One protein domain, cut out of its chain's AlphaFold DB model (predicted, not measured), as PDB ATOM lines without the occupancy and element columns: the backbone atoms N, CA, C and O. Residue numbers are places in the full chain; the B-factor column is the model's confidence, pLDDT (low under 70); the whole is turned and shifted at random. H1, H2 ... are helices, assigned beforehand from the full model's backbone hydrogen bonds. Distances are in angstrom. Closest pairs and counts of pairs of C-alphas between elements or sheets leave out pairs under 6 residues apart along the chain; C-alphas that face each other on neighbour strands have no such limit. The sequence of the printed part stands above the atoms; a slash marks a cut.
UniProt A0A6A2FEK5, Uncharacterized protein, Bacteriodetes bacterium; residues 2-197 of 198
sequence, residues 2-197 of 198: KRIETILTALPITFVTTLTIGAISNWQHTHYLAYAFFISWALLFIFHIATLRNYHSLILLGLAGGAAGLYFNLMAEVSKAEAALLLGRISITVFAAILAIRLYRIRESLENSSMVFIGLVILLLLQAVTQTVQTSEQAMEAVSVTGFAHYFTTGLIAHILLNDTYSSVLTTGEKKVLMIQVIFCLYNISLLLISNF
ATOM      1  N   LYS A   2      21.779 -23.040  25.509       79.88
ATOM      2  CA  LYS A   2      21.915 -22.482  24.140       79.88
ATOM      3  C   LYS A   2      21.603 -23.475  23.005       79.88
ATOM      4  O   LYS A   2      20.825 -23.151  22.125       79.88
ATOM      5  N   ARG A   3      22.127 -24.709  23.064       82.88
ATOM      6  CA  ARG A   3      21.858 -25.745  22.040       82.88
ATOM      7  C   ARG A   3      20.371 -26.106  21.902       82.88
ATOM      8  O   ARG A   3      19.902 -26.289  20.789       82.88
ATOM      9  N   ILE A   4      19.641 -26.197  23.016       86.38
ATOM     10  CA  ILE A   4      18.206 -26.535  23.018       86.38
ATOM     11  C   ILE A   4      17.404 -25.396  22.382       86.38
ATOM     12  O   ILE A   4      16.563 -25.640  21.530       86.38
ATOM     13  N   GLU A   5      17.714 -24.154  22.749       83.31
ATOM     14  CA  GLU A   5      17.086 -22.955  22.184       83.31
ATOM     15  C   GLU A   5      17.317 -22.838  20.671       83.31
ATOM     16  O   GLU A   5      16.376 -22.571  19.930       83.31
ATOM     17  N   THR A   6      18.537 -23.120  20.195       86.38
ATOM     18  CA  THR A   6      18.843 -23.167  18.757       86.38
ATOM     19  C   THR A   6      17.991 -24.206  18.031       86.38
ATOM     20  O   THR A   6      17.398 -23.885  17.007       86.38
ATOM     21  N   ILE A   7      17.885 -25.426  18.568       88.31
ATOM     22  CA  ILE A   7      17.079 -26.498  17.959       88.31
ATOM     23  C   ILE A   7      15.601 -26.101  17.923       88.31
ATOM     24  O   ILE A   7      14.967 -26.180  16.874       88.31
ATOM     25  N   LEU A   8      15.063 -25.624  19.047       88.00
ATOM     26  CA  LEU A   8      13.666 -25.207  19.143       88.00
ATOM     27  C   LEU A   8      13.342 -24.013  18.241       88.00
ATOM     28  O   LEU A   8      12.207 -23.889  17.803       88.00
ATOM     29  N   THR A   9      14.319 -23.156  17.940       86.44
ATOM     30  CA  THR A   9      14.153 -22.047  16.989       86.44
ATOM     31  C   THR A   9      14.217 -22.536  15.540       86.44
ATOM     32  O   THR A   9      13.416 -22.122  14.707       86.44
ATOM     33  N   ALA A  10      15.145 -23.444  15.232       86.38
ATOM     34  CA  ALA A  10      15.357 -23.954  13.881       86.38
ATOM     35  C   ALA A  10      14.195 -24.822  13.377       86.38
ATOM     36  O   ALA A  10      13.874 -24.777  12.191       86.38
ATOM     37  N   LEU A  11      13.549 -25.594  14.258       88.94
ATOM     38  CA  LEU A  11      12.435 -26.478  13.903       88.94
ATOM     39  C   LEU A  11      11.261 -25.743  13.228       88.94
ATOM     40  O   LEU A  11      10.965 -26.072  12.079       88.94
ATOM     41  N   PRO A  12      10.614 -24.737  13.849       87.38
ATOM     42  CA  PRO A  12       9.504 -24.036  13.216       87.38
ATOM     43  C   PRO A  12       9.940 -23.289  11.950       87.38
ATOM     44  O   PRO A  12       9.185 -23.272  10.988       87.38
ATOM     45  N   ILE A  13      11.166 -22.752  11.885       87.19
ATOM     46  CA  ILE A  13      11.704 -22.139  10.654       87.19
ATOM     47  C   ILE A  13      11.809 -23.172   9.526       87.19
ATOM     48  O   ILE A  13      11.414 -22.905   8.391       87.19
ATOM     49  N   THR A  14      12.313 -24.366   9.841       87.19
ATOM     50  CA  THR A  14      12.434 -25.469   8.883       87.19
ATOM     51  C   THR A  14      11.056 -25.886   8.391       87.19
ATOM     52  O   THR A  14      10.853 -25.985   7.188       87.19
ATOM     53  N   PHE A  15      10.082 -26.061   9.289       87.06
ATOM     54  CA  PHE A  15       8.721 -26.417   8.887       87.06
ATOM     55  C   PHE A  15       8.040 -25.329   8.062       87.06
ATOM     56  O   PHE A  15       7.396 -25.676   7.079       87.06
ATOM     57  N   VAL A  16       8.221 -24.043   8.389       85.62
ATOM     58  CA  VAL A  16       7.736 -22.933   7.549       85.62
ATOM     59  C   VAL A  16       8.343 -23.024   6.156       85.62
ATOM     60  O   VAL A  16       7.606 -23.033   5.181       85.62
ATOM     61  N   THR A  17       9.664 -23.174   6.060       84.06
ATOM     62  CA  THR A  17      10.368 -23.255   4.772       84.06
ATOM     63  C   THR A  17       9.884 -24.446   3.944       84.06
ATOM     64  O   THR A  17       9.553 -24.301   2.770       84.06
ATOM     65  N   THR A  18       9.791 -25.626   4.560       84.69
ATOM     66  CA  THR A  18       9.298 -26.840   3.901       84.69
ATOM     67  C   THR A  18       7.832 -26.708   3.505       84.69
ATOM     68  O   THR A  18       7.453 -27.197   2.448       84.69
ATOM     69  N   LEU A  19       7.007 -26.031   4.307       78.69
ATOM     70  CA  LEU A  19       5.613 -25.742   3.980       78.69
ATOM     71  C   LEU A  19       5.515 -24.791   2.783       78.69
ATOM     72  O   LEU A  19       4.729 -25.062   1.887       78.69
ATOM     73  N   THR A  20       6.350 -23.750   2.703       76.06
ATOM     74  CA  THR A  20       6.421 -22.865   1.529       76.06
ATOM     75  C   THR A  20       6.837 -23.631   0.269       76.06
ATOM     76  O   THR A  20       6.207 -23.490  -0.774       76.06
ATOM     77  N   ILE A  21       7.870 -24.478   0.352       80.25
ATOM     78  CA  ILE A  21       8.330 -25.292  -0.787       80.25
ATOM     79  C   ILE A  21       7.267 -26.319  -1.191       80.25
ATOM     80  O   ILE A  21       6.971 -26.469  -2.376       80.25
ATOM     81  N   GLY A  22       6.683 -27.017  -0.214       74.81
ATOM     82  CA  GLY A  22       5.627 -28.004  -0.424       74.81
ATOM     83  C   GLY A  22       4.383 -27.387  -1.054       74.81
ATOM     84  O   GLY A  22       3.806 -27.985  -1.957       74.81
ATOM     85  N   ALA A  23       4.041 -26.163  -0.652       67.62
ATOM     86  CA  ALA A  23       2.970 -25.380  -1.248       67.62
ATOM     87  C   ALA A  23       3.229 -25.044  -2.714       67.62
ATOM     88  O   ALA A  23       2.410 -25.366  -3.562       67.62
ATOM     89  N   ILE A  24       4.390 -24.455  -3.023       72.94
ATOM     90  CA  ILE A  24       4.775 -24.105  -4.402       72.94
ATOM     91  C   ILE A  24       4.811 -25.357  -5.292       72.94
ATOM     92  O   ILE A  24       4.508 -25.295  -6.480       72.94
ATOM     93  N   SER A  25       5.169 -26.504  -4.714       77.19
ATOM     94  CA  SER A  25       5.268 -27.786  -5.418       77.19
ATOM     95  C   SER A  25       3.953 -28.584  -5.443       77.19
ATOM     96  O   SER A  25       3.968 -29.735  -5.875       77.19
ATOM     97  N   ASN A  26       2.833 -28.021  -4.964       69.94
ATOM     98  CA  ASN A  26       1.516 -28.673  -4.870       69.94
ATOM     99  C   ASN A  26       1.536 -30.051  -4.184       69.94
ATOM    100  O   ASN A  26       0.900 -31.015  -4.622       69.94
ATOM    101  N   TRP A  27       2.271 -30.172  -3.080       77.44
ATOM    102  CA  TRP A  27       2.378 -31.436  -2.361       77.44
ATOM    103  C   TRP A  27       1.079 -31.741  -1.589       77.44
ATOM    104  O   TRP A  27       0.675 -30.978  -0.708       77.44
ATOM    105  N   GLN A  28       0.444 -32.891  -1.859       65.75
ATOM    106  CA  GLN A  28      -0.858 -33.303  -1.282       65.75
ATOM    107  C   GLN A  28      -0.907 -33.369   0.260       65.75
ATOM    108  O   GLN A  28      -1.980 -33.413   0.861       65.75
ATOM    109  N   HIS A  29       0.247 -33.354   0.924       71.31
ATOM    110  CA  HIS A  29       0.387 -33.533   2.369       71.31
ATOM    111  C   HIS A  29       0.861 -32.269   3.104       71.31
ATOM    112  O   HIS A  29       1.258 -32.338   4.267       71.31
ATOM    113  N   THR A  30       0.783 -31.100   2.459       67.88
ATOM    114  CA  THR A  30       1.264 -29.819   3.016       67.88
ATOM    115  C   THR A  30       0.577 -29.431   4.341       67.88
ATOM    116  O   THR A  30       1.195 -28.799   5.196       67.88
ATOM    117  N   HIS A  31      -0.651 -29.895   4.598       67.00
ATOM    118  CA  HIS A  31      -1.356 -29.671   5.870       67.00
ATOM    119  C   HIS A  31      -0.690 -30.360   7.079       67.00
ATOM    120  O   HIS A  31      -0.720 -29.821   8.185       67.00
ATOM    121  N   TYR A  32      -0.008 -31.499   6.897       75.69
ATOM    122  CA  TYR A  32       0.742 -32.133   7.991       75.69
ATOM    123  C   TYR A  32       1.967 -31.309   8.411       75.69
ATOM    124  O   TYR A  32       2.343 -31.313   9.585       75.69
ATOM    125  N   LEU A  33       2.560 -30.552   7.480       75.94
ATOM    126  CA  LEU A  33       3.649 -29.618   7.784       75.94
ATOM    127  C   LEU A  33       3.152 -28.444   8.636       75.94
ATOM    128  O   LEU A  33       3.871 -28.001   9.529       75.94
ATOM    129  N   ALA A  34       1.910 -27.994   8.427       71.56
ATOM    130  CA  ALA A  34       1.281 -26.979   9.269       71.56
ATOM    131  C   ALA A  34       1.093 -27.481  10.711       71.56
ATOM    132  O   ALA A  34       1.404 -26.767  11.664       71.56
ATOM    133  N   TYR A  35       0.674 -28.737  10.900       74.69
ATOM    134  CA  TYR A  35       0.565 -29.327  12.241       74.69
ATOM    135  C   TYR A  35       1.929 -29.451  12.929       74.69
ATOM    136  O   TYR A  35       2.076 -29.071  14.092       74.69
ATOM    137  N   ALA A  36       2.949 -29.924  12.207       82.00
ATOM    138  CA  ALA A  36       4.313 -30.014  12.726       82.00
ATOM    139  C   ALA A  36       4.894 -28.631  13.079       82.00
ATOM    140  O   ALA A  36       5.578 -28.476  14.099       82.00
ATOM    141  N   PHE A  37       4.564 -27.604  12.290       85.06
ATOM    142  CA  PHE A  37       4.866 -26.216  12.616       85.06
ATOM    143  C   PHE A  37       4.224 -25.798  13.943       85.06
ATOM    144  O   PHE A  37       4.946 -25.372  14.839       85.06
ATOM    145  N   PHE A  38       2.909 -25.972  14.122       80.00
ATOM    146  CA  PHE A  38       2.239 -25.559  15.361       80.00
ATOM    147  C   PHE A  38       2.786 -26.280  16.598       80.00
ATOM    148  O   PHE A  38       2.983 -25.644  17.633       80.00
ATOM    149  N   ILE A  39       3.102 -27.575  16.490       82.62
ATOM    150  CA  ILE A  39       3.706 -28.345  17.588       82.62
ATOM    151  C   ILE A  39       5.098 -27.800  17.930       82.62
ATOM    152  O   ILE A  39       5.385 -27.500  19.089       82.62
ATOM    153  N   SER A  40       5.974 -27.654  16.936       87.00
ATOM    154  CA  SER A  40       7.344 -27.173  17.165       87.00
ATOM    155  C   SER A  40       7.386 -25.727  17.659       87.00
ATOM    156  O   SER A  40       8.162 -25.401  18.561       87.00
ATOM    157  N   TRP A  41       6.508 -24.876  17.132       85.75
ATOM    158  CA  TRP A  41       6.345 -23.504  17.584       85.75
ATOM    159  C   TRP A  41       5.838 -23.455  19.028       85.75
ATOM    160  O   TRP A  41       6.421 -22.732  19.830       85.75
ATOM    161  N   ALA A  42       4.855 -24.281  19.409       80.56
ATOM    162  CA  ALA A  42       4.379 -24.390  20.793       80.56
ATOM    163  C   ALA A  42       5.479 -24.852  21.767       80.56
ATOM    164  O   ALA A  42       5.570 -24.345  22.886       80.56
ATOM    165  N   LEU A  43       6.361 -25.765  21.352       87.06
ATOM    166  CA  LEU A  43       7.503 -26.192  22.168       87.06
ATOM    167  C   LEU A  43       8.516 -25.060  22.391       87.06
ATOM    168  O   LEU A  43       8.947 -24.840  23.527       87.06
ATOM    169  N   LEU A  44       8.864 -24.309  21.339       86.56
ATOM    170  CA  LEU A  44       9.685 -23.092  21.450       86.56
ATOM    171  C   LEU A  44       9.042 -22.080  22.405       86.56
ATOM    172  O   LEU A  44       9.712 -21.452  23.228       86.56
ATOM    173  N   PHE A  45       7.724 -21.975  22.320       83.12
ATOM    174  CA  PHE A  45       6.907 -21.101  23.132       83.12
ATOM    175  C   PHE A  45       6.980 -21.409  24.624       83.12
ATOM    176  O   PHE A  45       7.328 -20.547  25.432       83.12
ATOM    177  N   ILE A  46       6.684 -22.660  24.984       85.00
ATOM    178  CA  ILE A  46       6.724 -23.162  26.359       85.00
ATOM    179  C   ILE A  46       8.134 -23.001  26.918       85.00
ATOM    180  O   ILE A  46       8.304 -22.537  28.046       85.00
ATOM    181  N   PHE A  47       9.152 -23.313  26.112       87.62
ATOM    182  CA  PHE A  47      10.541 -23.089  26.485       87.62
ATOM    183  C   PHE A  47      10.802 -21.612  26.816       87.62
ATOM    184  O   PHE A  47      11.365 -21.304  27.868       87.62
ATOM    185  N   HIS A  48      10.360 -20.674  25.974       87.19
ATOM    186  CA  HIS A  48      10.555 -19.251  26.236       87.19
ATOM    187  C   HIS A  48       9.766 -18.741  27.441       87.19
ATOM    188  O   HIS A  48      10.370 -18.052  28.263       87.19
ATOM    189  N   ILE A  49       8.506 -19.144  27.624       84.31
ATOM    190  CA  ILE A  49       7.724 -18.850  28.835       84.31
ATOM    191  C   ILE A  49       8.444 -19.360  30.086       84.31
ATOM    192  O   ILE A  49       8.568 -18.621  31.051       84.31
ATOM    193  N   ALA A  50       8.966 -20.589  30.078       82.88
ATOM    194  CA  ALA A  50       9.669 -21.149  31.232       82.88
ATOM    195  C   ALA A  50      10.980 -20.401  31.547       82.88
ATOM    196  O   ALA A  50      11.384 -20.296  32.706       82.88
ATOM    197  N   THR A  51      11.649 -19.865  30.519       82.38
ATOM    198  CA  THR A  51      12.890 -19.084  30.685       82.38
ATOM    199  C   THR A  51      12.663 -17.609  31.023       82.38
ATOM    200  O   THR A  51      13.584 -16.955  31.511       82.38
ATOM    201  N   LEU A  52      11.469 -17.068  30.773       80.50
ATOM    202  CA  LEU A  52      11.105 -15.677  31.032       80.50
ATOM    203  C   LEU A  52      10.218 -15.615  32.289       80.50
ATOM    204  O   LEU A  52       9.230 -16.325  32.406       80.50
ATOM    205  N   ARG A  53      10.551 -14.774  33.273       65.94
ATOM    206  CA  ARG A  53       9.789 -14.661  34.542       65.94
ATOM    207  C   ARG A  53       9.076 -13.317  34.699       65.94
ATOM    208  O   ARG A  53       9.008 -12.770  35.793       65.94
ATOM    209  N   ASN A  54       8.619 -12.724  33.602       75.06
ATOM    210  CA  ASN A  54       8.085 -11.363  33.591       75.06
ATOM    211  C   ASN A  54       6.934 -11.221  32.583       75.06
ATOM    212  O   ASN A  54       6.491 -12.201  31.991       75.06
ATOM    213  N   TYR A  55       6.447  -9.996  32.382       77.00
ATOM    214  CA  TYR A  55       5.319  -9.686  31.495       77.00
ATOM    215  C   TYR A  55       5.474 -10.213  30.053       77.00
ATOM    216  O   TYR A  55       4.469 -10.452  29.389       77.00
ATOM    217  N   HIS A  56       6.700 -10.473  29.573       81.81
ATOM    218  CA  HIS A  56       6.918 -11.109  28.271       81.81
ATOM    219  C   HIS A  56       6.293 -12.502  28.203       81.81
ATOM    220  O   HIS A  56       5.806 -12.888  27.153       81.81
ATOM    221  N   SER A  57       6.238 -13.240  29.312       78.50
ATOM    222  CA  SER A  57       5.597 -14.557  29.365       78.50
ATOM    223  C   SER A  57       4.080 -14.476  29.176       78.50
ATOM    224  O   SER A  57       3.499 -15.387  28.599       78.50
ATOM    225  N   LEU A  58       3.444 -13.375  29.596       78.81
ATOM    226  CA  LEU A  58       2.016 -13.114  29.361       78.81
ATOM    227  C   LEU A  58       1.749 -12.714  27.906       78.81
ATOM    228  O   LEU A  58       0.797 -13.181  27.285       78.81
ATOM    229  N   ILE A  59       2.627 -11.879  27.347       80.00
ATOM    230  CA  ILE A  59       2.596 -11.500  25.931       80.00
ATOM    231  C   ILE A  59       2.735 -12.735  25.059       80.00
ATOM    232  O   ILE A  59       1.944 -12.944  24.140       80.00
ATOM    233  N   LEU A  60       3.711 -13.575  25.401       81.62
ATOM    234  CA  LEU A  60       3.853 -14.873  24.800       81.62
ATOM    235  C   LEU A  60       2.521 -15.629  24.966       81.62
ATOM    236  O   LEU A  60       1.875 -15.954  23.978       81.62
ATOM    237  N   LEU A  61       2.027 -15.876  26.175       79.44
ATOM    238  CA  LEU A  61       0.813 -16.683  26.352       79.44
ATOM    239  C   LEU A  61      -0.360 -16.266  25.441       79.44
ATOM    240  O   LEU A  61      -1.012 -17.130  24.856       79.44
ATOM    241  N   GLY A  62      -0.593 -14.965  25.247       77.50
ATOM    242  CA  GLY A  62      -1.645 -14.551  24.320       77.50
ATOM    243  C   GLY A  62      -1.301 -14.682  22.835       77.50
ATOM    244  O   GLY A  62      -2.179 -15.073  22.075       77.50
ATOM    245  N   LEU A  63      -0.042 -14.506  22.411       76.62
ATOM    246  CA  LEU A  63       0.405 -14.896  21.060       76.62
ATOM    247  C   LEU A  63       0.109 -16.380  20.771       76.62
ATOM    248  O   LEU A  63      -0.322 -16.711  19.666       76.62
ATOM    249  N   ALA A  64       0.281 -17.263  21.763       75.19
ATOM    250  CA  ALA A  64      -0.100 -18.671  21.636       75.19
ATOM    251  C   ALA A  64      -1.617 -18.862  21.501       75.19
ATOM    252  O   ALA A  64      -2.056 -19.683  20.697       75.19
ATOM    253  N   GLY A  65      -2.416 -18.061  22.212       73.38
ATOM    254  CA  GLY A  65      -3.859 -17.965  21.983       73.38
ATOM    255  C   GLY A  65      -4.192 -17.597  20.535       73.38
ATOM    256  O   GLY A  65      -4.965 -18.294  19.888       73.38
ATOM    257  N   GLY A  66      -3.541 -16.572  19.981       72.19
ATOM    258  CA  GLY A  66      -3.741 -16.168  18.584       72.19
ATOM    259  C   GLY A  66      -3.457 -17.293  17.586       72.19
ATOM    260  O   GLY A  66      -4.246 -17.537  16.675       72.19
ATOM    261  N   ALA A  67      -2.361 -18.025  17.792       72.38
ATOM    262  CA  ALA A  67      -2.001 -19.176  16.968       72.38
ATOM    263  C   ALA A  67      -3.010 -20.331  17.085       72.38
ATOM    264  O   ALA A  67      -3.405 -20.902  16.069       72.38
ATOM    265  N   ALA A  68      -3.469 -20.640  18.302       73.06
ATOM    266  CA  ALA A  68      -4.516 -21.637  18.528       73.06
ATOM    267  C   ALA A  68      -5.826 -21.250  17.827       73.06
ATOM    268  O   ALA A  68      -6.505 -22.107  17.267       73.06
ATOM    269  N   GLY A  69      -6.151 -19.956  17.789       71.62
ATOM    270  CA  GLY A  69      -7.322 -19.465  17.079       71.62
ATOM    271  C   GLY A  69      -7.261 -19.700  15.570       71.62
ATOM    272  O   GLY A  69      -8.229 -20.176  14.982       71.62
ATOM    273  N   LEU A  70      -6.103 -19.471  14.944       69.62
ATOM    274  CA  LEU A  70      -5.906 -19.814  13.531       69.62
ATOM    275  C   LEU A  70      -6.027 -21.319  13.276       69.62
ATOM    276  O   LEU A  70      -6.659 -21.720  12.305       69.62
ATOM    277  N   TYR A  71      -5.455 -22.148  14.151       70.81
ATOM    278  CA  TYR A  71      -5.590 -23.600  14.047       70.81
ATOM    279  C   TYR A  71      -7.061 -24.042  14.092       70.81
ATOM    280  O   TYR A  71      -7.489 -24.836  13.258       70.81
ATOM    281  N   PHE A  72      -7.855 -23.492  15.015       71.75
ATOM    282  CA  PHE A  72      -9.282 -23.805  15.095       71.75
ATOM    283  C   PHE A  72     -10.056 -23.350  13.856       71.75
ATOM    284  O   PHE A  72     -10.923 -24.087  13.399       71.75
ATOM    285  N   ASN A  73      -9.707 -22.211  13.253       68.00
ATOM    286  CA  ASN A  73     -10.290 -21.805  11.971       68.00
ATOM    287  C   ASN A  73      -9.983 -22.799  10.844       68.00
ATOM    288  O   ASN A  73     -10.886 -23.148  10.089       68.00
ATOM    289  N   LEU A  74      -8.747 -23.305  10.760       66.88
ATOM    290  CA  LEU A  74      -8.371 -24.335   9.777       66.88
ATOM    291  C   LEU A  74      -9.137 -25.652   9.984       66.88
ATOM    292  O   LEU A  74      -9.357 -26.393   9.032       66.88
ATOM    293  N   MET A  75      -9.556 -25.927  11.220       68.38
ATOM    294  CA  MET A  75     -10.352 -27.099  11.602       68.38
ATOM    295  C   MET A  75     -11.871 -26.844  11.586       68.38
ATOM    296  O   MET A  75     -12.630 -27.692  12.047       68.38
ATOM    297  N   ALA A  76     -12.324 -25.692  11.076       71.62
ATOM    298  CA  ALA A  76     -13.725 -25.250  11.070       71.62
ATOM    299  C   ALA A  76     -14.384 -25.095  12.467       71.62
ATOM    300  O   ALA A  76     -15.607 -25.025  12.588       71.62
ATOM    301  N   GLU A  77     -13.595 -24.958  13.537       70.25
ATOM    302  CA  GLU A  77     -14.057 -24.729  14.916       70.25
ATOM    303  C   GLU A  77     -14.120 -23.224  15.275       70.25
ATOM    304  O   GLU A  77     -13.461 -22.739  16.200       70.25
ATOM    305  N   VAL A  78     -14.937 -22.467  14.536       72.12
ATOM    306  CA  VAL A  78     -14.930 -20.986  14.514       72.12
ATOM    307  C   VAL A  78     -15.178 -20.330  15.884       72.12
ATOM    308  O   VAL A  78     -14.504 -19.367  16.243       72.12
ATOM    309  N   SER A  79     -16.081 -20.863  16.713       71.69
ATOM    310  CA  SER A  79     -16.431 -20.234  18.002       71.69
ATOM    311  C   SER A  79     -15.277 -20.210  19.014       71.69
ATOM    312  O   SER A  79     -15.170 -19.289  19.825       71.69
ATOM    313  N   LYS A  80     -14.374 -21.196  18.960       73.19
ATOM    314  CA  LYS A  80     -13.146 -21.221  19.773       73.19
ATOM    315  C   LYS A  80     -12.051 -20.358  19.155       73.19
ATOM    316  O   LYS A  80     -11.200 -19.831  19.875       73.19
ATOM    317  N   ALA A  81     -12.079 -20.210  17.833       69.75
ATOM    318  CA  ALA A  81     -11.098 -19.443  17.092       69.75
ATOM    319  C   ALA A  81     -11.152 -17.952  17.427       69.75
ATOM    320  O   ALA A  81     -10.115 -17.344  17.679       69.75
ATOM    321  N   GLU A  82     -12.348 -17.371  17.498       70.12
ATOM    322  CA  GLU A  82     -12.538 -15.934  17.724       70.12
ATOM    323  C   GLU A  82     -11.953 -15.453  19.056       70.12
ATOM    324  O   GLU A  82     -11.178 -14.494  19.091       70.12
ATOM    325  N   ALA A  83     -12.270 -16.146  20.155       73.44
ATOM    326  CA  ALA A  83     -11.774 -15.794  21.485       73.44
ATOM    327  C   ALA A  83     -10.242 -15.914  21.576       73.44
ATOM    328  O   ALA A  83      -9.565 -15.066  22.163       73.44
ATOM    329  N   ALA A  84      -9.686 -16.956  20.961       75.25
ATOM    330  CA  ALA A  84      -8.253 -17.206  20.943       75.25
ATOM    331  C   ALA A  84      -7.507 -16.177  20.061       75.25
ATOM    332  O   ALA A  84      -6.492 -15.617  20.483       75.25
ATOM    333  N   LEU A  85      -8.060 -15.818  18.895       73.94
ATOM    334  CA  LEU A  85      -7.560 -14.735  18.035       73.94
ATOM    335  C   LEU A  85      -7.585 -13.373  18.736       73.94
ATOM    336  O   LEU A  85      -6.623 -12.609  18.630       73.94
ATOM    337  N   LEU A  86      -8.650 -13.076  19.485       72.94
ATOM    338  CA  LEU A  86      -8.751 -11.855  20.282       72.94
ATOM    339  C   LEU A  86      -7.642 -11.776  21.340       72.94
ATOM    340  O   LEU A  86      -7.025 -10.722  21.510       72.94
ATOM    341  N   LEU A  87      -7.336 -12.887  22.011       75.50
ATOM    342  CA  LEU A  87      -6.236 -12.949  22.972       75.50
ATOM    343  C   LEU A  87      -4.875 -12.674  22.300       75.50
ATOM    344  O   LEU A  87      -4.063 -11.915  22.834       75.50
ATOM    345  N   GLY A  88      -4.659 -13.217  21.097       72.94
ATOM    346  CA  GLY A  88      -3.490 -12.915  20.263       72.94
ATOM    347  C   GLY A  88      -3.333 -11.432  19.958       72.94
ATOM    348  O   GLY A  88      -2.249 -10.875  20.141       72.94
ATOM    349  N   ARG A  89      -4.426 -10.775  19.560       72.31
ATOM    350  CA  ARG A  89      -4.452  -9.329  19.287       72.31
ATOM    351  C   ARG A  89      -4.030  -8.512  20.482       72.31
ATOM    352  O   ARG A  89      -3.131  -7.685  20.369       72.31
ATOM    353  N   ILE A  90      -4.678  -8.748  21.619       74.25
ATOM    354  CA  ILE A  90      -4.419  -7.990  22.841       74.25
ATOM    355  C   ILE A  90      -2.940  -8.116  23.212       74.25
ATOM    356  O   ILE A  90      -2.288  -7.102  23.459       74.25
ATOM    357  N   SER A  91      -2.381  -9.327  23.171       77.94
ATOM    358  CA  SER A  91      -0.970  -9.539  23.492       77.94
ATOM    359  C   SER A  91      -0.008  -8.840  22.541       77.94
ATOM    360  O   SER A  91       0.969  -8.252  23.008       77.94
ATOM    361  N   ILE A  92      -0.269  -8.864  21.232       75.31
ATOM    362  CA  ILE A  92       0.577  -8.165  20.260       75.31
ATOM    363  C   ILE A  92       0.504  -6.650  20.459       75.31
ATOM    364  O   ILE A  92       1.541  -5.990  20.500       75.31
ATOM    365  N   THR A  93      -0.698  -6.103  20.639       73.81
ATOM    366  CA  THR A  93      -0.903  -4.670  20.874       73.81
ATOM    367  C   THR A  93      -0.183  -4.210  22.137       73.81
ATOM    368  O   THR A  93       0.535  -3.212  22.112       73.81
ATOM    369  N   VAL A  94      -0.310  -4.964  23.233       76.19
ATOM    370  CA  VAL A  94       0.404  -4.683  24.485       76.19
ATOM    371  C   VAL A  94       1.916  -4.737  24.268       76.19
ATOM    372  O   VAL A  94       2.627  -3.829  24.698       76.19
ATOM    373  N   PHE A  95       2.420  -5.761  23.575       79.31
ATOM    374  CA  PHE A  95       3.850  -5.890  23.310       79.31
ATOM    375  C   PHE A  95       4.406  -4.733  22.499       79.31
ATOM    376  O   PHE A  95       5.390  -4.113  22.900       79.31
ATOM    377  N   ALA A  96       3.781  -4.434  21.367       76.69
ATOM    378  CA  ALA A  96       4.285  -3.411  20.480       76.69
ATOM    379  C   ALA A  96       4.129  -2.009  21.097       76.69
ATOM    380  O   ALA A  96       5.009  -1.177  20.893       76.69
ATOM    381  N   ALA A  97       3.128  -1.763  21.955       75.56
ATOM    382  CA  ALA A  97       3.057  -0.543  22.764       75.56
ATOM    383  C   ALA A  97       4.236  -0.427  23.750       75.56
ATOM    384  O   ALA A  97       4.888   0.616  23.810       75.56
ATOM    385  N   ILE A  98       4.555  -1.498  24.489       79.88
ATOM    386  CA  ILE A  98       5.707  -1.526  25.409       79.88
ATOM    387  C   ILE A  98       7.014  -1.280  24.644       79.88
ATOM    388  O   ILE A  98       7.827  -0.443  25.048       79.88
ATOM    389  N   LEU A  99       7.193  -1.972  23.517       80.00
ATOM    390  CA  LEU A  99       8.381  -1.860  22.679       80.00
ATOM    391  C   LEU A  99       8.524  -0.453  22.078       80.00
ATOM    392  O   LEU A  99       9.615   0.115  22.112       80.00
ATOM    393  N   ALA A 100       7.431   0.144  21.593       77.56
ATOM    394  CA  ALA A 100       7.420   1.499  21.050       77.56
ATOM    395  C   ALA A 100       7.757   2.550  22.119       77.56
ATOM    396  O   ALA A 100       8.599   3.413  21.875       77.56
ATOM    397  N   ILE A 101       7.169   2.457  23.321       78.75
ATOM    398  CA  ILE A 101       7.489   3.352  24.448       78.75
ATOM    399  C   ILE A 101       8.974   3.264  24.793       78.75
ATOM    400  O   ILE A 101       9.628   4.285  25.016       78.75
ATOM    401  N   ARG A 102       9.521   2.047  24.843       78.88
ATOM    402  CA  ARG A 102      10.933   1.845  25.146       78.88
ATOM    403  C   ARG A 102      11.827   2.450  24.075       78.88
ATOM    404  O   ARG A 102      12.685   3.250  24.426       78.88
ATOM    405  N   LEU A 103      11.616   2.102  22.805       77.75
ATOM    406  CA  LEU A 103      12.413   2.621  21.689       77.75
ATOM    407  C   LEU A 103      12.324   4.148  21.598       77.75
ATOM    408  O   LEU A 103      13.338   4.806  21.388       77.75
ATOM    409  N   TYR A 104      11.156   4.732  21.879       77.50
ATOM    410  CA  TYR A 104      10.994   6.181  21.979       77.50
ATOM    411  C   TYR A 104      11.857   6.802  23.084       77.50
ATOM    412  O   TYR A 104      12.467   7.851  22.869       77.50
ATOM    413  N   ARG A 105      11.945   6.174  24.264       79.06
ATOM    414  CA  ARG A 105      12.776   6.671  25.377       79.06
ATOM    415  C   ARG A 105      14.267   6.683  25.050       79.06
ATOM    416  O   ARG A 105      14.981   7.514  25.592       79.06
ATOM    417  N   ILE A 106      14.719   5.800  24.165       77.94
ATOM    418  CA  ILE A 106      16.132   5.665  23.781       77.94
ATOM    419  C   ILE A 106      16.429   6.205  22.375       77.94
ATOM    420  O   ILE A 106      17.525   6.012  21.854       77.94
ATOM    421  N   ARG A 107      15.478   6.912  21.752       76.56
ATOM    422  CA  ARG A 107      15.596   7.412  20.370       76.56
ATOM    423  C   ARG A 107      16.814   8.313  20.142       76.56
ATOM    424  O   ARG A 107      17.382   8.302  19.059       76.56
ATOM    425  N   GLU A 108      17.225   9.067  21.163       73.06
ATOM    426  CA  GLU A 108      18.370   9.988  21.094       73.06
ATOM    427  C   GLU A 108      19.699   9.234  20.983       73.06
ATOM    428  O   GLU A 108      20.575   9.646  20.232       73.06
ATOM    429  N   SER A 109      19.815   8.071  21.635       73.44
ATOM    430  CA  SER A 109      20.961   7.161  21.472       73.44
ATOM    431  C   SER A 109      20.946   6.366  20.163       73.44
ATOM    432  O   SER A 109      21.896   5.654  19.865       73.44
ATOM    433  N   LEU A 110      19.867   6.472  19.390       67.62
ATOM    434  CA  LEU A 110      19.660   5.745  18.142       67.62
ATOM    435  C   LEU A 110      19.665   6.695  16.929       67.62
ATOM    436  O   LEU A 110      18.926   6.450  15.975       67.62
ATOM    437  N   GLU A 111      20.426   7.796  17.004       64.44
ATOM    438  CA  GLU A 111      20.726   8.736  15.907       64.44
ATOM    439  C   GLU A 111      19.527   9.064  14.985       64.44
ATOM    440  O   GLU A 111      19.549   8.800  13.787       64.44
ATOM    441  N   ASN A 112      18.449   9.654  15.521       58.09
ATOM    442  CA  ASN A 112      17.260  10.051  14.736       58.09
ATOM    443  C   ASN A 112      16.503   8.892  14.047       58.09
ATOM    444  O   ASN A 112      15.876   9.057  13.000       58.09
ATOM    445  N   SER A 113      16.439   7.728  14.689       61.75
ATOM    446  CA  SER A 113      15.622   6.568  14.277       61.75
ATOM    447  C   SER A 113      14.095   6.745  14.408       61.75
ATOM    448  O   SER A 113      13.348   5.780  14.601       61.75
ATOM    449  N   SER A 114      13.596   7.970  14.217       62.94
ATOM    450  CA  SER A 114      12.172   8.317  14.148       62.94
ATOM    451  C   SER A 114      11.400   7.412  13.179       62.94
ATOM    452  O   SER A 114      10.244   7.096  13.440       62.94
ATOM    453  N   MET A 115      12.044   6.915  12.114       63.06
ATOM    454  CA  MET A 115      11.442   5.974  11.161       63.06
ATOM    455  C   MET A 115      11.113   4.600  11.759       63.06
ATOM    456  O   MET A 115      10.071   4.045  11.425       63.06
ATOM    457  N   VAL A 116      11.940   4.049  12.657       67.62
ATOM    458  CA  VAL A 116      11.663   2.748  13.306       67.62
ATOM    459  C   VAL A 116      10.484   2.885  14.264       67.62
ATOM    460  O   VAL A 116       9.591   2.041  14.282       67.62
ATOM    461  N   PHE A 117      10.442   3.986  15.016       67.88
ATOM    462  CA  PHE A 117       9.319   4.305  15.893       67.88
ATOM    463  C   PHE A 117       8.016   4.509  15.104       67.88
ATOM    464  O   PHE A 117       7.007   3.885  15.426       67.88
ATOM    465  N   ILE A 118       8.045   5.312  14.035       69.00
ATOM    466  CA  ILE A 118       6.901   5.502  13.132       69.00
ATOM    467  C   ILE A 118       6.479   4.162  12.519       69.00
ATOM    468  O   ILE A 118       5.293   3.847  12.513       69.00
ATOM    469  N   GLY A 119       7.435   3.338  12.083       68.50
ATOM    470  CA  GLY A 119       7.181   1.995  11.569       68.50
ATOM    471  C   GLY A 119       6.467   1.103  12.583       68.50
ATOM    472  O   GLY A 119       5.523   0.416  12.215       68.50
ATOM    473  N   LEU A 120       6.848   1.152  13.862       70.62
ATOM    474  CA  LEU A 120       6.200   0.380  14.928       70.62
ATOM    475  C   LEU A 120       4.796   0.885  15.261       70.62
ATOM    476  O   LEU A 120       3.905   0.078  15.514       70.62
ATOM    477  N   VAL A 121       4.575   2.199  15.233       67.56
ATOM    478  CA  VAL A 121       3.240   2.791  15.410       67.56
ATOM    479  C   VAL A 121       2.331   2.433  14.233       67.56
ATOM    480  O   VAL A 121       1.193   2.021  14.438       67.56
ATOM    481  N   ILE A 122       2.839   2.517  13.002       68.44
ATOM    482  CA  ILE A 122       2.121   2.084  11.798       68.44
ATOM    483  C   ILE A 122       1.821   0.586  11.870       68.44
ATOM    484  O   ILE A 122       0.709   0.182  11.564       68.44
ATOM    485  N   LEU A 123       2.767  -0.233  12.329       70.88
ATOM    486  CA  LEU A 123       2.599  -1.674  12.512       70.88
ATOM    487  C   LEU A 123       1.527  -2.004  13.554       70.88
ATOM    488  O   LEU A 123       0.706  -2.880  13.310       70.88
ATOM    489  N   LEU A 124       1.491  -1.279  14.675       64.50
ATOM    490  CA  LEU A 124       0.441  -1.378  15.693       64.50
ATOM    491  C   LEU A 124      -0.940  -1.054  15.126       64.50
ATOM    492  O   LEU A 124      -1.884  -1.813  15.330       64.50
ATOM    493  N   LEU A 125      -1.053   0.065  14.408       63.47
ATOM    494  CA  LEU A 125      -2.311   0.504  13.809       63.47
ATOM    495  C   LEU A 125      -2.753  -0.445  12.694       63.47
ATOM    496  O   LEU A 125      -3.914  -0.837  12.662       63.47
ATOM    497  N   LEU A 126      -1.833  -0.878  11.831       63.00
ATOM    498  CA  LEU A 126      -2.111  -1.858  10.786       63.00
ATOM    499  C   LEU A 126      -2.558  -3.177  11.405       63.00
ATOM    500  O   LEU A 126      -3.633  -3.638  11.072       63.00
ATOM    501  N   GLN A 127      -1.833  -3.750  12.363       61.69
ATOM    502  CA  GLN A 127      -2.250  -5.013  12.976       61.69
ATOM    503  C   GLN A 127      -3.564  -4.905  13.759       61.69
ATOM    504  O   GLN A 127      -4.336  -5.862  13.769       61.69
ATOM    505  N   ALA A 128      -3.852  -3.761  14.383       57.44
ATOM    506  CA  ALA A 128      -5.131  -3.531  15.047       57.44
ATOM    507  C   ALA A 128      -6.304  -3.427  14.053       57.44
ATOM    508  O   ALA A 128      -7.401  -3.886  14.364       57.44
ATOM    509  N   VAL A 129      -6.080  -2.842  12.870       51.44
ATOM    510  CA  VAL A 129      -7.124  -2.558  11.868       51.44
ATOM    511  C   VAL A 129      -7.294  -3.694  10.851       51.44
ATOM    512  O   VAL A 129      -8.414  -3.990  10.442       51.44
ATOM    513  N   THR A 130      -6.211  -4.358  10.442       54.09
ATOM    514  CA  THR A 130      -6.229  -5.414   9.413       54.09
ATOM    515  C   THR A 130      -6.598  -6.774   9.964       54.09
ATOM    516  O   THR A 130      -7.062  -7.635   9.226       54.09
ATOM    517  N   GLN A 131      -6.457  -6.977  11.270       51.84
ATOM    518  CA  GLN A 131      -7.073  -8.119  11.910       51.84
ATOM    519  C   GLN A 131      -8.558  -7.794  12.130       51.84
ATOM    520  O   GLN A 131      -9.008  -7.529  13.236       51.84
ATOM    521  N   THR A 132      -9.360  -7.810  11.073       45.88
ATOM    522  CA  THR A 132     -10.794  -8.097  11.201       45.88
ATOM    523  C   THR A 132     -10.932  -9.614  11.154       45.88
ATOM    524  O   THR A 132     -10.199 -10.282  10.429       45.88
ATOM    525  N   VAL A 133     -11.770 -10.205  12.015       46.12
ATOM    526  CA  VAL A 133     -12.109 -11.631  11.878       46.12
ATOM    527  C   VAL A 133     -12.983 -11.726  10.628       46.12
ATOM    528  O   VAL A 133     -14.203 -11.667  10.713       46.12
ATOM    529  N   GLN A 134     -12.369 -11.733   9.449       44.94
ATOM    530  CA  GLN A 134     -13.092 -12.014   8.221       44.94
ATOM    531  C   GLN A 134     -13.300 -13.524   8.175       44.94
ATOM    532  O   GLN A 134     -12.374 -14.295   7.947       44.94
ATOM    533  N   THR A 135     -14.527 -13.930   8.482       48.69
ATOM    534  CA  THR A 135     -15.027 -15.309   8.491       48.69
ATOM    535  C   THR A 135     -15.345 -15.840   7.090       48.69
ATOM    536  O   THR A 135     -16.144 -16.760   6.946       48.69
ATOM    537  N   SER A 136     -14.745 -15.290   6.036       45.28
ATOM    538  CA  SER A 136     -15.026 -15.699   4.661       45.28
ATOM    539  C   SER A 136     -13.750 -15.941   3.866       45.28
ATOM    540  O   SER A 136     -12.696 -15.372   4.152       45.28
ATOM    541  N   GLU A 137     -13.888 -16.763   2.825       45.72
ATOM    542  CA  GLU A 137     -12.895 -17.121   1.798       45.72
ATOM    543  C   GLU A 137     -12.151 -15.918   1.167       45.72
ATOM    544  O   GLU A 137     -11.177 -16.101   0.450       45.72
ATOM    545  N   GLN A 138     -12.551 -14.678   1.471       41.94
ATOM    546  CA  GLN A 138     -11.935 -13.430   1.009       41.94
ATOM    547  C   GLN A 138     -10.743 -12.950   1.865       41.94
ATOM    548  O   GLN A 138     -10.041 -12.022   1.472       41.94
ATOM    549  N   ALA A 139     -10.487 -13.557   3.031       47.66
ATOM    550  CA  ALA A 139      -9.474 -13.074   3.980       47.66
ATOM    551  C   ALA A 139      -8.017 -13.415   3.601       47.66
ATOM    552  O   ALA A 139      -7.087 -12.916   4.242       47.66
ATOM    553  N   MET A 140      -7.805 -14.282   2.603       47.97
ATOM    554  CA  MET A 140      -6.503 -14.895   2.326       47.97
ATOM    555  C   MET A 140      -5.830 -14.469   1.011       47.97
ATOM    556  O   MET A 140      -5.015 -15.203   0.459       47.97
ATOM    557  N   GLU A 141      -6.085 -13.261   0.513       46.34
ATOM    558  CA  GLU A 141      -5.307 -12.761  -0.624       46.34
ATOM    559  C   GLU A 141      -3.949 -12.208  -0.164       46.34
ATOM    560  O   GLU A 141      -3.868 -11.330   0.700       46.34
ATOM    561  N   ALA A 142      -2.857 -12.666  -0.781       43.47
ATOM    562  CA  ALA A 142      -1.499 -12.150  -0.549       43.47
ATOM    563  C   ALA A 142      -1.340 -10.637  -0.844       43.47
ATOM    564  O   ALA A 142      -0.387 -10.021  -0.364       43.47
ATOM    565  N   VAL A 143      -2.276 -10.043  -1.599       48.34
ATOM    566  CA  VAL A 143      -2.350  -8.605  -1.938       48.34
ATOM    567  C   VAL A 143      -3.334  -7.847  -1.026       48.34
ATOM    568  O   VAL A 143      -3.470  -6.628  -1.117       48.34
ATOM    569  N   SER A 144      -4.000  -8.541  -0.098       59.59
ATOM    570  CA  SER A 144      -4.871  -7.911   0.894       59.59
ATOM    571  C   SER A 144      -4.078  -7.031   1.864       59.59
ATOM    572  O   SER A 144      -2.883  -7.227   2.115       59.59
ATOM    573  N   VAL A 145      -4.776  -6.082   2.491       62.03
ATOM    574  CA  VAL A 145      -4.207  -5.208   3.532       62.03
ATOM    575  C   VAL A 145      -3.613  -6.034   4.688       62.03
ATOM    576  O   VAL A 145      -2.604  -5.652   5.279       62.03
ATOM    577  N   THR A 146      -4.179  -7.213   4.963       61.72
ATOM    578  CA  THR A 146      -3.686  -8.178   5.955       61.72
ATOM    579  C   THR A 146      -2.352  -8.799   5.544       61.72
ATOM    580  O   THR A 146      -1.421  -8.836   6.352       61.72
ATOM    581  N   GLY A 147      -2.220  -9.222   4.282       60.59
ATOM    582  CA  GLY A 147      -0.955  -9.703   3.723       60.59
ATOM    583  C   GLY A 147       0.142  -8.641   3.820       60.59
ATOM    584  O   GLY A 147       1.212  -8.904   4.375       60.59
ATOM    585  N   PHE A 148      -0.153  -7.409   3.389       65.81
ATOM    586  CA  PHE A 148       0.767  -6.271   3.505       65.81
ATOM    587  C   PHE A 148       1.209  -6.022   4.953       65.81
ATOM    588  O   PHE A 148       2.405  -5.876   5.215       65.81
ATOM    589  N   ALA A 149       0.273  -6.033   5.908       69.44
ATOM    590  CA  ALA A 149       0.589  -5.847   7.320       69.44
ATOM    591  C   ALA A 149       1.549  -6.927   7.840       69.44
ATOM    592  O   ALA A 149       2.498  -6.595   8.553       69.44
ATOM    593  N   HIS A 150       1.368  -8.196   7.462       70.81
ATOM    594  CA  HIS A 150       2.286  -9.271   7.852       70.81
ATOM    595  C   HIS A 150       3.674  -9.128   7.216       70.81
ATOM    596  O   HIS A 150       4.670  -9.258   7.931       70.81
ATOM    597  N   TYR A 151       3.770  -8.810   5.921       69.50
ATOM    598  CA  TYR A 151       5.060  -8.588   5.251       69.50
ATOM    599  C   TYR A 151       5.820  -7.401   5.843       69.50
ATOM    600  O   TYR A 151       6.995  -7.529   6.196       69.50
ATOM    601  N   PHE A 152       5.139  -6.265   6.009       72.75
ATOM    602  CA  PHE A 152       5.719  -5.068   6.608       72.75
ATOM    603  C   PHE A 152       6.166  -5.328   8.053       72.75
ATOM    604  O   PHE A 152       7.266  -4.937   8.443       72.75
ATOM    605  N   THR A 153       5.357  -6.068   8.823       77.06
ATOM    606  CA  THR A 153       5.702  -6.483  10.190       77.06
ATOM    607  C   THR A 153       6.978  -7.305  10.220       77.06
ATOM    608  O   THR A 153       7.906  -6.981  10.959       77.06
ATOM    609  N   THR A 154       7.037  -8.361   9.411       77.75
ATOM    610  CA  THR A 154       8.205  -9.235   9.323       77.75
ATOM    611  C   THR A 154       9.456  -8.447   8.949       77.75
ATOM    612  O   THR A 154      10.481  -8.595   9.611       77.75
ATOM    613  N   GLY A 155       9.368  -7.578   7.936       78.38
ATOM    614  CA  GLY A 155      10.488  -6.758   7.478       78.38
ATOM    615  C   GLY A 155      11.010  -5.807   8.557       78.38
ATOM    616  O   GLY A 155      12.217  -5.760   8.799       78.38
ATOM    617  N   LEU A 156      10.115  -5.103   9.258       81.25
ATOM    618  CA  LEU A 156      10.507  -4.177  10.320       81.25
ATOM    619  C   LEU A 156      11.139  -4.904  11.512       81.25
ATOM    620  O   LEU A 156      12.176  -4.474  12.015       81.25
ATOM    621  N   ILE A 157      10.550  -6.017  11.960       83.81
ATOM    622  CA  ILE A 157      11.110  -6.786  13.076       83.81
ATOM    623  C   ILE A 157      12.460  -7.399  12.690       83.81
ATOM    624  O   ILE A 157      13.400  -7.344  13.482       83.81
ATOM    625  N   ALA A 158      12.585  -7.953  11.481       82.25
ATOM    626  CA  ALA A 158      13.853  -8.478  10.985       82.25
ATOM    627  C   ALA A 158      14.927  -7.382  10.943       82.25
ATOM    628  O   ALA A 158      16.044  -7.616  11.396       82.25
ATOM    629  N   HIS A 159      14.578  -6.174  10.493       82.75
ATOM    630  CA  HIS A 159      15.486  -5.029  10.522       82.75
ATOM    631  C   HIS A 159      15.944  -4.693  11.950       82.75
ATOM    632  O   HIS A 159      17.137  -4.522  12.180       82.75
ATOM    633  N   ILE A 160      15.028  -4.663  12.922       82.38
ATOM    634  CA  ILE A 160      15.359  -4.413  14.335       82.38
ATOM    635  C   ILE A 160      16.268  -5.513  14.910       82.38
ATOM    636  O   ILE A 160      17.203  -5.211  15.648       82.38
ATOM    637  N   LEU A 161      15.991  -6.786  14.608       83.62
ATOM    638  CA  LEU A 161      16.735  -7.920  15.167       83.62
ATOM    639  C   LEU A 161      18.130  -8.093  14.551       83.62
ATOM    640  O   LEU A 161      19.047  -8.481  15.278       83.62
ATOM    641  N   LEU A 162      18.276  -7.837  13.244       85.00
ATOM    642  CA  LEU A 162      19.526  -8.008  12.490       85.00
ATOM    643  C   LEU A 162      20.434  -6.777  12.529       85.00
ATOM    644  O   LEU A 162      21.624  -6.889  12.249       85.00
ATOM    645  N   ASN A 163      19.897  -5.602  12.847       84.44
ATOM    646  CA  ASN A 163      20.703  -4.410  13.058       84.44
ATOM    647  C   ASN A 163      21.283  -4.434  14.478       84.44
ATOM    648  O   ASN A 163      20.537  -4.350  15.455       84.44
ATOM    649  N   ASP A 164      22.607  -4.520  14.599       82.62
ATOM    650  CA  ASP A 164      23.284  -4.621  15.897       82.62
ATOM    651  C   ASP A 164      22.982  -3.436  16.824       82.62
ATOM    652  O   ASP A 164      22.776  -3.632  18.024       82.62
ATOM    653  N   THR A 165      22.862  -2.222  16.280       81.50
ATOM    654  CA  THR A 165      22.526  -1.018  17.047       81.50
ATOM    655  C   THR A 165      21.141  -1.145  17.680       81.50
ATOM    656  O   THR A 165      21.012  -1.025  18.899       81.50
ATOM    657  N   TYR A 166      20.107  -1.474  16.898       78.19
ATOM    658  CA  TYR A 166      18.744  -1.648  17.422       78.19
ATOM    659  C   TYR A 166      18.593  -2.906  18.278       78.19
ATOM    660  O   TYR A 166      17.896  -2.893  19.289       78.19
ATOM    661  N   SER A 167      19.268  -3.995  17.925       84.06
ATOM    662  CA  SER A 167      19.218  -5.239  18.685       84.06
ATOM    663  C   SER A 167      19.883  -5.071  20.052       84.06
ATOM    664  O   SER A 167      19.394  -5.613  21.042       84.06
ATOM    665  N   SER A 168      20.974  -4.309  20.165       84.75
ATOM    666  CA  SER A 168      21.709  -4.132  21.427       84.75
ATOM    667  C   SER A 168      20.871  -3.514  22.555       84.75
ATOM    668  O   SER A 168      21.069  -3.848  23.723       84.75
ATOM    669  N   VAL A 169      19.890  -2.674  22.214       83.81
ATOM    670  CA  VAL A 169      19.055  -1.957  23.189       83.81
ATOM    671  C   VAL A 169      17.835  -2.751  23.674       83.81
ATOM    672  O   VAL A 169      17.148  -2.345  24.626       83.81
ATOM    673  N   LEU A 170      17.575  -3.902  23.047       85.00
ATOM    674  CA  LEU A 170      16.502  -4.815  23.415       85.00
ATOM    675  C   LEU A 170      16.936  -5.776  24.518       85.00
ATOM    676  O   LEU A 170      18.008  -6.385  24.486       85.00
ATOM    677  N   THR A 171      16.037  -6.004  25.465       87.38
ATOM    678  CA  THR A 171      16.148  -7.107  26.417       87.38
ATOM    679  C   THR A 171      16.024  -8.452  25.721       87.38
ATOM    680  O   THR A 171      15.388  -8.604  24.678       87.38
ATOM    681  N   THR A 172      16.547  -9.482  26.378       87.06
ATOM    682  CA  THR A 172      16.358 -10.876  25.970       87.06
ATOM    683  C   THR A 172      14.878 -11.242  25.795       87.06
ATOM    684  O   THR A 172      14.553 -12.022  24.907       87.06
ATOM    685  N   GLY A 173      13.980 -10.683  26.616       85.06
ATOM    686  CA  GLY A 173      12.534 -10.899  26.499       85.06
ATOM    687  C   GLY A 173      11.962 -10.325  25.204       85.06
ATOM    688  O   GLY A 173      11.328 -11.056  24.448       85.06
ATOM    689  N   GLU A 174      12.252  -9.056  24.908       85.88
ATOM    690  CA  GLU A 174      11.808  -8.382  23.678       85.88
ATOM    691  C   GLU A 174      12.305  -9.108  22.425       85.88
ATOM    692  O   GLU A 174      11.517  -9.371  21.520       85.88
ATOM    693  N   LYS A 175      13.580  -9.522  22.398       86.62
ATOM    694  CA  LYS A 175      14.142 -10.287  21.271       86.62
ATOM    695  C   LYS A 175      13.405 -11.604  21.036       86.62
ATOM    696  O   LYS A 175      13.119 -11.951  19.893       86.62
ATOM    697  N   LYS A 176      13.074 -12.328  22.110       86.81
ATOM    698  CA  LYS A 176      12.351 -13.607  22.034       86.81
ATOM    699  C   LYS A 176      10.930 -13.435  21.510       86.81
ATOM    700  O   LYS A 176      10.506 -14.212  20.661       86.81
ATOM    701  N   VAL A 177      10.215 -12.411  21.981       86.25
ATOM    702  CA  VAL A 177       8.863 -12.104  21.487       86.25
ATOM    703  C   VAL A 177       8.905 -11.705  20.009       86.25
ATOM    704  O   VAL A 177       8.140 -12.252  19.218       86.25
ATOM    705  N   LEU A 178       9.833 -10.826  19.614       86.56
ATOM    706  CA  LEU A 178      10.018 -10.405  18.221       86.56
ATOM    707  C   LEU A 178      10.328 -11.583  17.291       86.56
ATOM    708  O   LEU A 178       9.716 -11.713  16.233       86.56
ATOM    709  N   MET A 179      11.235 -12.473  17.699       87.62
ATOM    710  CA  MET A 179      11.573 -13.678  16.938       87.62
ATOM    711  C   MET A 179      10.348 -14.579  16.734       87.62
ATOM    712  O   MET A 179      10.068 -15.004  15.615       87.62
ATOM    713  N   ILE A 180       9.589 -14.836  17.801       84.62
ATOM    714  CA  ILE A 180       8.355 -15.625  17.745       84.62
ATOM    715  C   ILE A 180       7.326 -14.986  16.805       84.62
ATOM    716  O   ILE A 180       6.688 -15.698  16.026       84.62
ATOM    717  N   GLN A 181       7.179 -13.660  16.855       80.69
ATOM    718  CA  GLN A 181       6.244 -12.922  16.010       80.69
ATOM    719  C   GLN A 181       6.642 -12.979  14.530       80.69
ATOM    720  O   GLN A 181       5.770 -13.167  13.686       80.69
ATOM    721  N   VAL A 182       7.938 -12.888  14.210       83.69
ATOM    722  CA  VAL A 182       8.455 -13.070  12.841       83.69
ATOM    723  C   VAL A 182       8.146 -14.466  12.318       83.69
ATOM    724  O   VAL A 182       7.583 -14.593  11.235       83.69
ATOM    725  N   ILE A 183       8.458 -15.508  13.095       82.50
ATOM    726  CA  ILE A 183       8.196 -16.899  12.699       82.50
ATOM    727  C   ILE A 183       6.698 -17.105  12.422       82.50
ATOM    728  O   ILE A 183       6.327 -17.720  11.426       82.50
ATOM    729  N   PHE A 184       5.832 -16.540  13.266       78.12
ATOM    730  CA  PHE A 184       4.384 -16.621  13.091       78.12
ATOM    731  C   PHE A 184       3.874 -15.827  11.875       78.12
ATOM    732  O   PHE A 184       3.037 -16.318  11.121       78.12
ATOM    733  N   CYS A 185       4.392 -14.619  11.633       76.06
ATOM    734  CA  CYS A 185       4.023 -13.832  10.453       76.06
ATOM    735  C   CYS A 185       4.473 -14.513   9.154       76.06
ATOM    736  O   CYS A 185       3.714 -14.525   8.190       76.06
ATOM    737  N   LEU A 186       5.662 -15.126   9.135       76.62
ATOM    738  CA  LEU A 186       6.157 -15.910   7.998       76.62
ATOM    739  C   LEU A 186       5.299 -17.150   7.722       76.62
ATOM    740  O   LEU A 186       5.069 -17.484   6.560       76.62
ATOM    741  N   TYR A 187       4.790 -17.807   8.766       77.00
ATOM    742  CA  TYR A 187       3.827 -18.894   8.613       77.00
ATOM    743  C   TYR A 187       2.525 -18.414   7.956       77.00
ATOM    744  O   TYR A 187       2.084 -19.017   6.979       77.00
ATOM    745  N   ASN A 188       1.955 -17.295   8.415       72.25
ATOM    746  CA  ASN A 188       0.742 -16.727   7.812       72.25
ATOM    747  C   ASN A 188       0.960 -16.303   6.360       72.25
ATOM    748  O   ASN A 188       0.140 -16.616   5.506       72.25
ATOM    749  N   ILE A 189       2.087 -15.653   6.063       70.12
ATOM    750  CA  ILE A 189       2.499 -15.351   4.688       70.12
ATOM    751  C   ILE A 189       2.567 -16.628   3.851       70.12
ATOM    752  O   ILE A 189       2.060 -16.655   2.734       70.12
ATOM    753  N   SER A 190       3.171 -17.689   4.391       70.88
ATOM    754  CA  SER A 190       3.282 -18.960   3.680       70.88
ATOM    755  C   SER A 190       1.903 -19.520   3.365       70.88
ATOM    756  O   SER A 190       1.668 -19.807   2.202       70.88
ATOM    757  N   LEU A 191       0.989 -19.583   4.344       68.38
ATOM    758  CA  LEU A 191      -0.406 -20.006   4.151       68.38
ATOM    759  C   LEU A 191      -1.141 -19.179   3.085       68.38
ATOM    760  O   LEU A 191      -1.814 -19.760   2.239       68.38
ATOM    761  N   LEU A 192      -0.993 -17.849   3.114       64.56
ATOM    762  CA  LEU A 192      -1.576 -16.922   2.132       64.56
ATOM    763  C   LEU A 192      -1.051 -17.159   0.714       64.56
ATOM    764  O   LEU A 192      -1.781 -17.021  -0.261       64.56
ATOM    765  N   LEU A 193       0.233 -17.495   0.579       62.53
ATOM    766  CA  LEU A 193       0.785 -17.869  -0.718       62.53
ATOM    767  C   LEU A 193       0.164 -19.183  -1.206       62.53
ATOM    768  O   LEU A 193      -0.137 -19.271  -2.388       62.53
ATOM    769  N   ILE A 194      -0.083 -20.163  -0.323       62.12
ATOM    770  CA  ILE A 194      -0.703 -21.453  -0.692       62.12
ATOM    771  C   ILE A 194      -2.143 -21.280  -1.171       62.12
ATOM    772  O   ILE A 194      -2.516 -21.885  -2.169       62.12
ATOM    773  N   SER A 195      -2.956 -20.478  -0.476       57.06
ATOM    774  CA  SER A 195      -4.378 -20.304  -0.812       57.06
ATOM    775  C   SER A 195      -4.610 -19.708  -2.198       57.06
ATOM    776  O   SER A 195      -5.690 -19.868  -2.740       57.06
ATOM    777  N   ASN A 196      -3.608 -19.045  -2.783       51.09
ATOM    778  CA  ASN A 196      -3.674 -18.536  -4.152       51.09
ATOM    779  C   ASN A 196      -3.391 -19.606  -5.232       51.09
ATOM    780  O   ASN A 196      -3.534 -19.307  -6.415       51.09
ATOM    781  N   PHE A 197      -2.940 -20.811  -4.858       46.34
ATOM    782  CA  PHE A 197      -2.621 -21.914  -5.782       46.34
ATOM    783  C   PHE A 197      -3.610 -23.093  -5.713       46.34
ATOM    784  O   PHE A 197      -3.438 -24.058  -6.463       46.34
TER     785      PHE A 197
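What this domain is: This is residues 2 to 197 of the 198 residues of an uncharacterized protein of Bacteriodetes bacterium (UniProt A0A6A2FEK5). Seven helices make an up-and-down bundle with H9 through its middle: H1, H2, H3, H4, H6 and H7 follow one another in an arc round H9, open between H7 and H1. H6 bridges H4 and H7 without reaching H9, and two short helices, H5 and H8, sit near each other at one end. The printed part has 196 residues with nine named helices, H1 to H9 in chain order, and no named strand; the class is all helix. It is compact, with a radius of gyration of the C-alphas of 16.5 A, and spans 51 by 37 by 32 A.

How they stand to each other: H1, residues 2 to 24, and H2, residues 30 to 51, form a hairpin; their closest C-alphas, of Leu 8 and Leu 44, are 5.1 A apart. H2 forms a hairpin with H3, residues 55 to 74, with Ile 49 and Ser 57 closest, C-alphas 4.8 A apart. H3 and H4, residues 78 to 105, form a hairpin at a shallow tilt of 34.9 degrees, only just short of steep; the closest C-alphas, of Gly 66 and Gly 88, are 3.7 A apart. H5, residues 107 to 110, meets H4 only through their link. H6, residues 114 to 130, touches H4, with the C-alphas of Ala 100 and Phe 117 closest at 6.2 A. H7, residues 145 to 162, forms a hairpin with H6, their closest C-alphas, of Thr 130 and Thr 146, 5.1 A apart. H8, residues 164 to 168, only just touches H7, only at the corner, with 3 pairs of C-alphas within 8 A; the closest are Leu 161 and Ser 167, 5.1 A apart. H9, residues 172 to 195, touches H7 at a tilt of 37 degrees, only just steep, opposite ways, with the C-alphas of Thr 154 and Val 182 closest at 5.2 A. With residues 183 to 194 alone H9 touches H1, the same way; the closest C-alphas are Ala 23 and Ile 194, 5.4 A apart. With residues 173 to 184 alone it touches H3, with the C-alphas of His 56 and Gly 173 closest at 5.9 A. H1 and H7 are apart. Every O i to N i+4 pair is within hydrogen-bond range in H2, H3, H6, H7, H8 and H9, against 17 of 19 in H1 and 23 of 24 in H4; H5 is too short for one.

Where its parts are: H1 begins at C-alpha 2, (21.915, -22.482, 24.140), and measures 33.3 A. H2 measures 31.9 A, H3 29.6 A and H4 40.6 A. H6 measures 23.4 A, H7 25.5 A and H9 35.2 A, ending at C-alpha 195, (-4.378, -20.304, -0.812).

The domain as a whole: The C-alphas farthest apart, of Gln 28 and Glu 108, are 52.4 A apart. The printed part has no cut. The link from H6 to H7, residues 131 to 144, is long; the others are tight. Mean pLDDT of the printed part is 73.8, with 57 residues under 70, among them residues 124 to 149 and 191 to 197.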